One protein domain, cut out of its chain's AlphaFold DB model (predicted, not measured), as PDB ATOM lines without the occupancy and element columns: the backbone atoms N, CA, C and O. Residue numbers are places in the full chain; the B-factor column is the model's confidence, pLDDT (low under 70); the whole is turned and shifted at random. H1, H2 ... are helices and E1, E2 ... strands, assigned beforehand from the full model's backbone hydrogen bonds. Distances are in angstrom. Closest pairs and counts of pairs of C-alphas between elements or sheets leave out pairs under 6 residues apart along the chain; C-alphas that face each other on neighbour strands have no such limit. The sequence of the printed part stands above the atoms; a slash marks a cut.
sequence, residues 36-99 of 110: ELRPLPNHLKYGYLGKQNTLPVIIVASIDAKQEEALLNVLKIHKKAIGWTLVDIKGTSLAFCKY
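This is residues 36 to 99 of the 110 residues of the protein "Retrovirus-related Pol polyprotein from transposon 412 family" of Gossypium australe (UniProt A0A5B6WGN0). A two-stranded hairpin, E1 and E2, has the longer helix H1 over one face, and from the end of H1 the rest runs off to one side as a loose arm. In that arm residues 85 to 91, which include the short helix H2, and residues 93 to 99 stick out from the body. The printed part has 64 residues, with two named strands and then two named helices, in the order E1, E2, H1, H2; the sheet E1 - E2 is antiparallel. The class is mixed, helices and strands, with under half of the residues in named elements. The whole is loose, with a radius of gyration of the C-alphas of 13.7 A and spans of 38 by 27 by 25 A.

E1 is residues 44 to 48, 13.3 A long, and begins at C-alpha 44 (94.451, 81.023, 90.732). E2 is residues 56 to 60, 13.0 A long. H1, residues 65 to 77, is 18.4 A long and ends at C-alpha 77 (84.060, 99.481, 97.479). H2, residues 86 to 91, measures 8.3 A and ends at C-alpha 91 (72.214, 82.229, 106.569).

E1 and E2 form a hairpin, antiparallel at 141 degrees between their directions. N 45 and O 59 are within hydrogen-bond range at 2.8 A, as are N 59 and O 45 at 2.9 A. The closest C-alphas of E1 and H1 are those of Gly 47 and Leu 72, 7.3 A apart. E2 and H1 are near each other, with 6 pairs of C-alphas within 10 A. H2 is apart from E1, E2 and H1. In H1 and H2 every O i to N i+4 pair is within hydrogen-bond range.

The C-alphas farthest apart in the domain are those of Lys 66 and Ala 95, at 39.3 A. The printed part has no cut. The link E2 to H1 is tight; E1 to E2 and H1 to H2 are short links. Mean pLDDT of the printed part is 80.5, with residues 83 to 99 under 70.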
ATOM      1  N   GLU A  36      90.508  78.446 107.267       75.00
ATOM      2  CA  GLU A  36      91.518  77.554 106.698       75.00
ATOM      3  C   GLU A  36      91.458  77.649 105.170       75.00
ATOM      4  O   GLU A  36      90.536  77.138 104.529       75.00
ATOM      5  N   LEU A  37      92.413  78.378 104.583       83.12
ATOM      6  CA  LEU A  37      92.529  78.507 103.133       83.12
ATOM      7  C   LEU A  37      92.922  77.164 102.530       83.12
ATOM      8  O   LEU A  37      93.873  76.520 102.971       83.12
ATOM      9  N   ARG A  38      92.197  76.760 101.489       85.94
ATOM     10  CA  ARG A  38      92.536  75.561 100.727       85.94
ATOM     11  C   ARG A  38      93.664  75.878  99.742       85.94
ATOM     12  O   ARG A  38      93.755  77.010  99.268       85.94
ATOM     13  N   PRO A  39      94.511  74.898  99.395       90.69
ATOM     14  CA  PRO A  39      95.453  75.073  98.301       90.69
ATOM     15  C   PRO A  39      94.688  75.336  96.997       90.69
ATOM     16  O   PRO A  39      93.678  74.685  96.716       90.69
ATOM     17  N   LEU A  40      95.164  76.307  96.217       93.88
ATOM     18  CA  LEU A  40      94.588  76.665  94.924       93.88
ATOM     19  C   LEU A  40      95.410  76.057  93.777       93.88
ATOM     20  O   LEU A  40      96.622  75.890  93.917       93.88
ATOM     21  N   PRO A  41      94.780  75.767  92.628       94.62
ATOM     22  CA  PRO A  41      95.495  75.495  91.386       94.62
ATOM     23  C   PRO A  41      96.398  76.669  90.975       94.62
ATOM     24  O   PRO A  41      96.047  77.822  91.210       94.62
ATOM     25  N   ASN A  42      97.491  76.395  90.255       93.88
ATOM     26  CA  ASN A  42      98.516  77.394  89.887       93.88
ATOM     27  C   ASN A  42      98.000  78.609  89.091       93.88
ATOM     28  O   ASN A  42      98.643  79.654  89.075       93.88
ATOM     29  N   HIS A  43      96.862  78.480  88.408       94.19
ATOM     30  CA  HIS A  43      96.256  79.567  87.634       94.19
ATOM     31  C   HIS A  43      95.382  80.502  88.485       94.19
ATOM     32  O   HIS A  43      94.852  81.479  87.959       94.19
ATOM     33  N   LEU A  44      95.232  80.231  89.786       95.81
ATOM     34  CA  LEU A  44      94.451  81.023  90.732       95.81
ATOM     35  C   LEU A  44      95.314  81.463  91.915       95.81
ATOM     36  O   LEU A  44      96.231  80.764  92.340       95.81
ATOM     37  N   LYS A  45      94.984  82.620  92.483       95.06
ATOM     38  CA  LYS A  45      95.602  83.140  93.702       95.06
ATOM     39  C   LYS A  45      94.571  83.814  94.596       95.06
ATOM     40  O   LYS A  45      93.473  84.163  94.160       95.06
ATOM     41  N   TYR A  46      94.947  84.010  95.854       93.75
ATOM     42  CA  TYR A  46      94.152  84.773  96.804       93.75
ATOM     43  C   TYR A  46      94.480  86.264  96.718       93.75
ATOM     44  O   TYR A  46      95.628  86.662  96.900       93.75
ATOM     45  N   GLY A  47      93.451  87.077  96.497       92.69
ATOM     46  CA  GLY A  47      93.447  88.505  96.797       92.69
ATOM     47  C   GLY A  47      92.728  88.764  98.122       92.69
ATOM     48  O   GLY A  47      91.905  87.958  98.552       92.69
ATOM     49  N   TYR A  48      93.009  89.889  98.780       91.06
ATOM     50  CA  TYR A  48      92.438  90.191 100.098       91.06
ATOM     51  C   TYR A  48      91.731  91.546 100.109       91.06
ATOM     52  O   TYR A  48      92.293  92.573  99.721       91.06
ATOM     53  N   LEU A  49      90.483  91.549 100.584       90.50
ATOM     54  CA  LEU A  49      89.659  92.759 100.678       90.50
ATOM     55  C   LEU A  49      89.713  93.414 102.066       90.50
ATOM     56  O   LEU A  49      89.296  94.562 102.226       90.50
ATOM     57  N   GLY A  50      90.176  92.692 103.088       85.50
ATOM     58  CA  GLY A  50      90.294  93.167 104.463       85.50
ATOM     59  C   GLY A  50      91.740  93.390 104.918       85.50
ATOM     60  O   GLY A  50      92.701  93.025 104.244       85.50
ATOM     61  N   LYS A  51      91.900  94.006 106.095       84.69
ATOM     62  CA  LYS A  51      93.211  94.196 106.744       84.69
ATOM     63  C   LYS A  51      93.782  92.845 107.189       84.69
ATOM     64  O   LYS A  51      93.003  91.933 107.440       84.69
ATOM     65  N   GLN A  52      95.105  92.729 107.336       85.50
ATOM     66  CA  GLN A  52      95.771  91.511 107.841       85.50
ATOM     67  C   GLN A  52      95.384  90.226 107.074       85.50
ATOM     68  O   GLN A  52      95.150  89.187 107.683       85.50
ATOM     69  N   ASN A  53      95.285  90.298 105.740       84.44
ATOM     70  CA  ASN A  53      94.931  89.164 104.873       84.44
ATOM     71  C   ASN A  53      93.573  88.524 105.209       84.44
ATOM     72  O   ASN A  53      93.395  87.308 105.172       84.44
ATOM     73  N   THR A  54      92.592  89.357 105.542       84.25
ATOM     74  CA  THR A  54      91.234  88.903 105.842       84.25
ATOM     75  C   THR A  54      90.345  89.044 104.613       84.25
ATOM     76  O   THR A  54      90.580  89.900 103.758       84.25
ATOM     77  N   LEU A  55      89.301  88.213 104.540       84.19
ATOM     78  CA  LEU A  55      88.311  88.214 103.452       84.19
ATOM     79  C   LEU A  55      88.962  87.904 102.097       84.19
ATOM     80  O   LEU A  55      89.085  88.790 101.242       84.19
ATOM     81  N   PRO A  56      89.437  86.655 101.947       89.44
ATOM     82  CA  PRO A  56      90.062  86.196 100.721       89.44
ATOM     83  C   PRO A  56      89.036  86.165  99.584       89.44
ATOM     84  O   PRO A  56      87.901  85.718  99.754       89.44
ATOM     85  N   VAL A  57      89.465  86.596  98.406       90.50
ATOM     86  CA  VAL A  57      88.785  86.384  97.129       90.50
ATOM     87  C   VAL A  57      89.716  85.610  96.209       90.50
ATOM     88  O   VAL A  57      90.933  85.778  96.268       90.50
ATOM     89  N   ILE A  58      89.159  84.733  95.383       93.62
ATOM     90  CA  ILE A  58      89.937  83.953  94.420       93.62
ATOM     91  C   ILE A  58      89.956  84.728  93.105       93.62
ATOM     92  O   ILE A  58      88.901  85.066  92.572       93.62
ATOM     93  N   ILE A  59      91.153  85.015  92.599       94.94
ATOM     94  CA  ILE A  59      91.380  85.715  91.330       94.94
ATOM     95  C   ILE A  59      92.359  84.923  90.460       94.94
ATOM     96  O   ILE A  59      93.052  84.027  90.941       94.94
ATOM     97  N   VAL A  60      92.426  85.255  89.173       97.06
ATOM     98  CA  VAL A  60      93.375  84.642  88.235       97.06
ATOM     99  C   VAL A  60      94.805  85.055  88.596       97.06
ATOM    100  O   VAL A  60      95.069  86.222  88.873       97.06
ATOM    101  N   ALA A  61      95.738  84.104  88.603       95.19
ATOM    102  CA  ALA A  61      97.133  84.352  88.969       95.19
ATOM    103  C   ALA A  61      97.892  85.173  87.916       95.19
ATOM    104  O   ALA A  61      98.757  85.967  88.276       95.19
ATOM    105  N   SER A  62      97.539  85.016  86.636       95.31
ATOM    106  CA  SER A  62      98.170  85.681  85.487       95.31
ATOM    107  C   SER A  62      97.652  87.098  85.202       95.31
ATOM    108  O   SER A  62      97.904  87.626  84.122       95.31
ATOM    109  N   ILE A  63      96.882  87.692  86.115       95.38
ATOM    110  CA  ILE A  63      96.390  89.069  85.980       95.38
ATOM    111  C   ILE A  63      97.546  90.073  86.137       95.38
ATOM    112  O   ILE A  63      98.429  89.871  86.973       95.38
ATOM    113  N   ASP A  64      97.534  91.158  85.358       96.44
ATOM    114  CA  ASP A  64      98.498  92.254  85.517       96.44
ATOM    115  C   ASP A  64      98.287  92.966  86.865       96.44
ATOM    116  O   ASP A  64      97.155  93.141  87.317       96.44
ATOM    117  N   ALA A  65      99.367  93.430  87.493       95.12
ATOM    118  CA  ALA A  65      99.343  94.082  88.798       95.12
ATOM    119  C   ALA A  65      98.409  95.304  88.819       95.12
ATOM    120  O   ALA A  65      97.653  95.499  89.771       95.12
ATOM    121  N   LYS A  66      98.396  96.098  87.740       96.69
ATOM    122  CA  LYS A  66      97.508  97.265  87.630       96.69
ATOM    123  C   LYS A  66      96.034  96.863  87.551       96.69
ATOM    124  O   LYS A  66      95.169  97.524  88.127       96.69
ATOM    125  N   GLN A  67      95.741  95.782  86.834       96.12
ATOM    126  CA  GLN A  67      94.385  95.245  86.711       96.12
ATOM    127  C   GLN A  67      93.919  94.613  88.022       96.12
ATOM    128  O   GLN A  67      92.774  94.808  88.423       96.12
ATOM    129  N   GLU A  68      94.808  93.899  88.711       95.81
ATOM    130  CA  GLU A  68      94.560  93.344  90.036       95.81
ATOM    131  C   GLU A  68      94.222  94.435  91.045       95.81
ATOM    132  O   GLU A  68      93.222  94.327  91.750       95.81
ATOM    133  N   GLU A  69      95.017  95.504  91.097       95.50
ATOM    134  CA  GLU A  69      94.767  96.622  92.001       95.50
ATOM    135  C   GLU A  69      93.408  97.270  91.718       95.50
ATOM    136  O   GLU A  69      92.607  97.457  92.640       95.50
ATOM    137  N   ALA A  70      93.114  97.556  90.446       96.44
ATOM    138  CA  ALA A  70      91.836  98.126  90.037       96.44
ATOM    139  C   ALA A  70      90.658  97.219  90.432       96.44
ATOM    140  O   ALA A  70      89.681  97.691  91.019       96.44
ATOM    141  N   LEU A  71      90.776  95.911  90.182       95.25
ATOM    142  CA  LEU A  71      89.776  94.915  90.556       95.25
ATOM    143  C   LEU A  71      89.564  94.885  92.073       95.25
ATOM    144  O   LEU A  71      88.434  95.004  92.544       95.25
ATOM    145  N   LEU A  72      90.640  94.764  92.853       94.50
ATOM    146  CA  LEU A  72      90.556  94.729  94.311       94.50
ATOM    147  C   LEU A  72      89.973  96.027  94.874       94.50
ATOM    148  O   LEU A  72      89.251  95.976  95.867       94.50
ATOM    149  N   ASN A  73      90.243  97.178  94.258       94.81
ATOM    150  CA  ASN A  73      89.674  98.452  94.683       94.81
ATOM    151  C   ASN A  73      88.150  98.485  94.484       94.81
ATOM    152  O   ASN A  73      87.407  98.785  95.419       94.81
ATOM    153  N   VAL A  74      87.671  98.074  93.306       94.69
ATOM    154  CA  VAL A  74      86.231  97.953  93.023       94.69
ATOM    155  C   VAL A  74      85.569  96.969  93.993       94.69
ATOM    156  O   VAL A  74      84.549  97.285  94.608       94.69
ATOM    157  N   LEU A  75      86.176  95.801  94.221       92.44
ATOM    158  CA  LEU A  75      85.649  94.799  95.153       92.44
ATOM    159  C   LEU A  75      85.638  95.290  96.610       92.44
ATOM    160  O   LEU A  75      84.719  94.961  97.360       92.44
ATOM    161  N   LYS A  76      86.617  96.103  97.025       90.94
ATOM    162  CA  LYS A  76      86.636  96.741  98.353       90.94
ATOM    163  C   LYS A  76      85.486  97.736  98.516       90.94
ATOM    164  O   LYS A  76      84.848  97.732  99.569       90.94
ATOM    165  N   ILE A  77      85.192  98.536  97.489       91.38
ATOM    166  CA  ILE A  77      84.060  99.481  97.479       91.38
ATOM    167  C   ILE A  77      82.730  98.720  97.579       91.38
ATOM    168  O   ILE A  77      81.872  99.057  98.395       91.38
ATOM    169  N   HIS A  78      82.582  97.639  96.812       87.75
ATOM    170  CA  HIS A  78      81.348  96.848  96.739       87.75
ATOM    171  C   HIS A  78      81.312  95.646  97.688       87.75
ATOM    172  O   HIS A  78      80.468  94.763  97.555       87.75
ATOM    173  N   LYS A  79      82.171  95.627  98.708       83.19
ATOM    174  CA  LYS A  79      82.310  94.516  99.655       83.19
ATOM    175  C   LYS A  79      80.993  94.082 100.309       83.19
ATOM    176  O   LYS A  79      80.809  92.897 100.558       83.19
ATOM    177  N   LYS A  80      80.081  95.028 100.576       78.12
ATOM    178  CA  LYS A  80      78.746  94.751 101.139       78.12
ATOM    179  C   LYS A  80      77.832  93.985 100.173       78.12
ATOM    180  O   LYS A  80      76.988  93.230 100.628       78.12
ATOM    181  N   ALA A  81      77.991  94.188  98.865       77.69
ATOM    182  CA  ALA A  81      77.172  93.544  97.838       77.69
ATOM    183  C   ALA A  81      77.629  92.112  97.520       77.69
ATOM    184  O   ALA A  81      76.823  91.301  97.086       77.69
ATOM    185  N   ILE A  82      78.906  91.790  97.768       73.12
ATOM    186  CA  ILE A  82      79.500  90.464  97.504       73.12
ATOM    187  C   ILE A  82      78.927  89.372  98.424       73.12
ATOM    188  O   ILE A  82      79.175  88.192  98.205       73.12
ATOM    189  N   GLY A  83      78.165  89.743  99.446       67.81
ATOM    190  CA  GLY A  83      77.783  88.817 100.491       67.81
ATOM    191  C   GLY A  83      78.262  89.384 101.806       67.81
ATOM    192  O   GLY A  83      77.474  90.124 102.356       67.81
ATOM    193  N   TRP A  84      79.499  89.103 102.255       66.62
ATOM    194  CA  TRP A  84      80.309  89.491 103.450       66.62
ATOM    195  C   TRP A  84      79.676  90.156 104.697       66.62
ATOM    196  O   TRP A  84      80.371  90.527 105.646       66.62
ATOM    197  N   THR A  85      78.369  90.298 104.734       55.78
ATOM    198  CA  THR A  85      77.513  90.845 105.769       55.78
ATOM    199  C   THR A  85      77.145  89.680 106.685       55.78
ATOM    200  O   THR A  85      77.241  88.519 106.294       55.78
ATOM    201  N   LEU A  86      76.716  89.959 107.919       50.09
ATOM    202  CA  LEU A  86      76.421  88.957 108.960       50.09
ATOM    203  C   LEU A  86      75.513  87.792 108.485       50.09
ATOM    204  O   LEU A  86      75.556  86.698 109.046       50.09
ATOM    205  N   VAL A  87      74.717  88.027 107.438       52.56
ATOM    206  CA  VAL A  87      73.799  87.070 106.807       52.56
ATOM    207  C   VAL A  87      74.526  85.896 106.137       52.56
ATOM    208  O   VAL A  87      74.016  84.782 106.175       52.56
ATOM    209  N   ASP A  88      75.739  86.079 105.617       53.53
ATOM    210  CA  ASP A  88      76.480  84.994 104.953       53.53
ATOM    211  C   ASP A  88      76.985  83.933 105.927       53.53
ATOM    212  O   ASP A  88      77.048  82.752 105.592       53.53
ATOM    213  N   ILE A  89      77.315  84.355 107.151       54.41
ATOM    214  CA  ILE A  89      77.865  83.494 108.206       54.41
ATOM    215  C   ILE A  89      76.747  82.761 108.949       54.41
ATOM    216  O   ILE A  89      76.968  81.678 109.487       54.41
ATOM    217  N   LYS A  90      75.536  83.332 108.964       51.84
ATOM    218  CA  LYS A  90      74.377  82.764 109.663       51.84
ATOM    219  C   LYS A  90      73.304  82.172 108.737       51.84
ATOM    220  O   LYS A  90      72.350  81.600 109.254       51.84
ATOM    221  N   GLY A  91      73.409  82.318 107.413       43.03
ATOM    222  CA  GLY A  91      72.214  82.229 106.569       43.03
ATOM    223  C   GLY A  91      72.375  81.909 105.085       43.03
ATOM    224  O   GLY A  91      71.349  81.876 104.408       43.03
ATOM    225  N   THR A  92      73.555  81.556 104.561       45.84
ATOM    226  CA  THR A  92      73.559  80.700 103.357       45.84
ATOM    227  C   THR A  92      73.223  79.280 103.796       45.84
ATOM    228  O   THR A  92      74.059  78.387 103.898       45.84
ATOM    229  N   SER A  93      71.953  79.068 104.130       49.62
ATOM    230  CA  SER A  93      71.418  77.723 104.216       49.62
ATOM    231  C   SER A  93      71.638  77.079 102.849       49.62
ATOM    232  O   SER A  93      70.912  77.359 101.895       49.62
ATOM    233  N   LEU A  94      72.646  76.206 102.740       52.59
ATOM    234  CA  LEU A  94      72.846  75.358 101.562       52.59
ATOM    235  C   LEU A  94      71.574  74.565 101.210       52.59
ATOM    236  O   LEU A  94      71.449  74.083 100.088       52.59
ATOM    237  N   ALA A  95      70.605  74.462 102.129       51.75
ATOM    238  CA  ALA A  95      69.301  73.874 101.857       51.75
ATOM    239  C   ALA A  95      68.494  74.643 100.790       51.75
ATOM    240  O   ALA A  95      67.686  74.021 100.103       51.75
ATOM    241  N   PHE A  96      68.723  75.952 100.610       49.09
ATOM    242  CA  PHE A  96      68.059  76.769  99.581       49.09
ATOM    243  C   PHE A  96      68.829  76.842  98.254       49.09
ATOM    244  O   PHE A  96      68.222  77.083  97.212       49.09
ATOM    245  N   CYS A  97      70.131  76.538  98.238       48.75
ATOM    246  CA  CYS A  97      70.920  76.391  97.007       48.75
ATOM    247  C   CYS A  97      70.735  74.996  96.382       48.75
ATOM    248  O   CYS A  97      71.689  74.331  95.990       48.75
ATOM    249  N   LYS A  98      69.481  74.543  96.284       54.72
ATOM    250  CA  LYS A  98      69.077  73.279  95.652       54.72
ATOM    251  C   LYS A  98      68.649  73.474  94.193       54.72
ATOM    252  O   LYS A  98      67.860  72.694  93.667       54.72
ATOM    253  N   TYR A  99      69.161  74.500  93.518       50.47
ATOM    254  CA  TYR A  99      68.912  74.700  92.093       50.47
ATOM    255  C   TYR A  99      70.037  74.062  91.277       50.47
ATOM    256  O   TYR A  99      71.092  74.631  91.021       50.47
TER     257      TYR A  99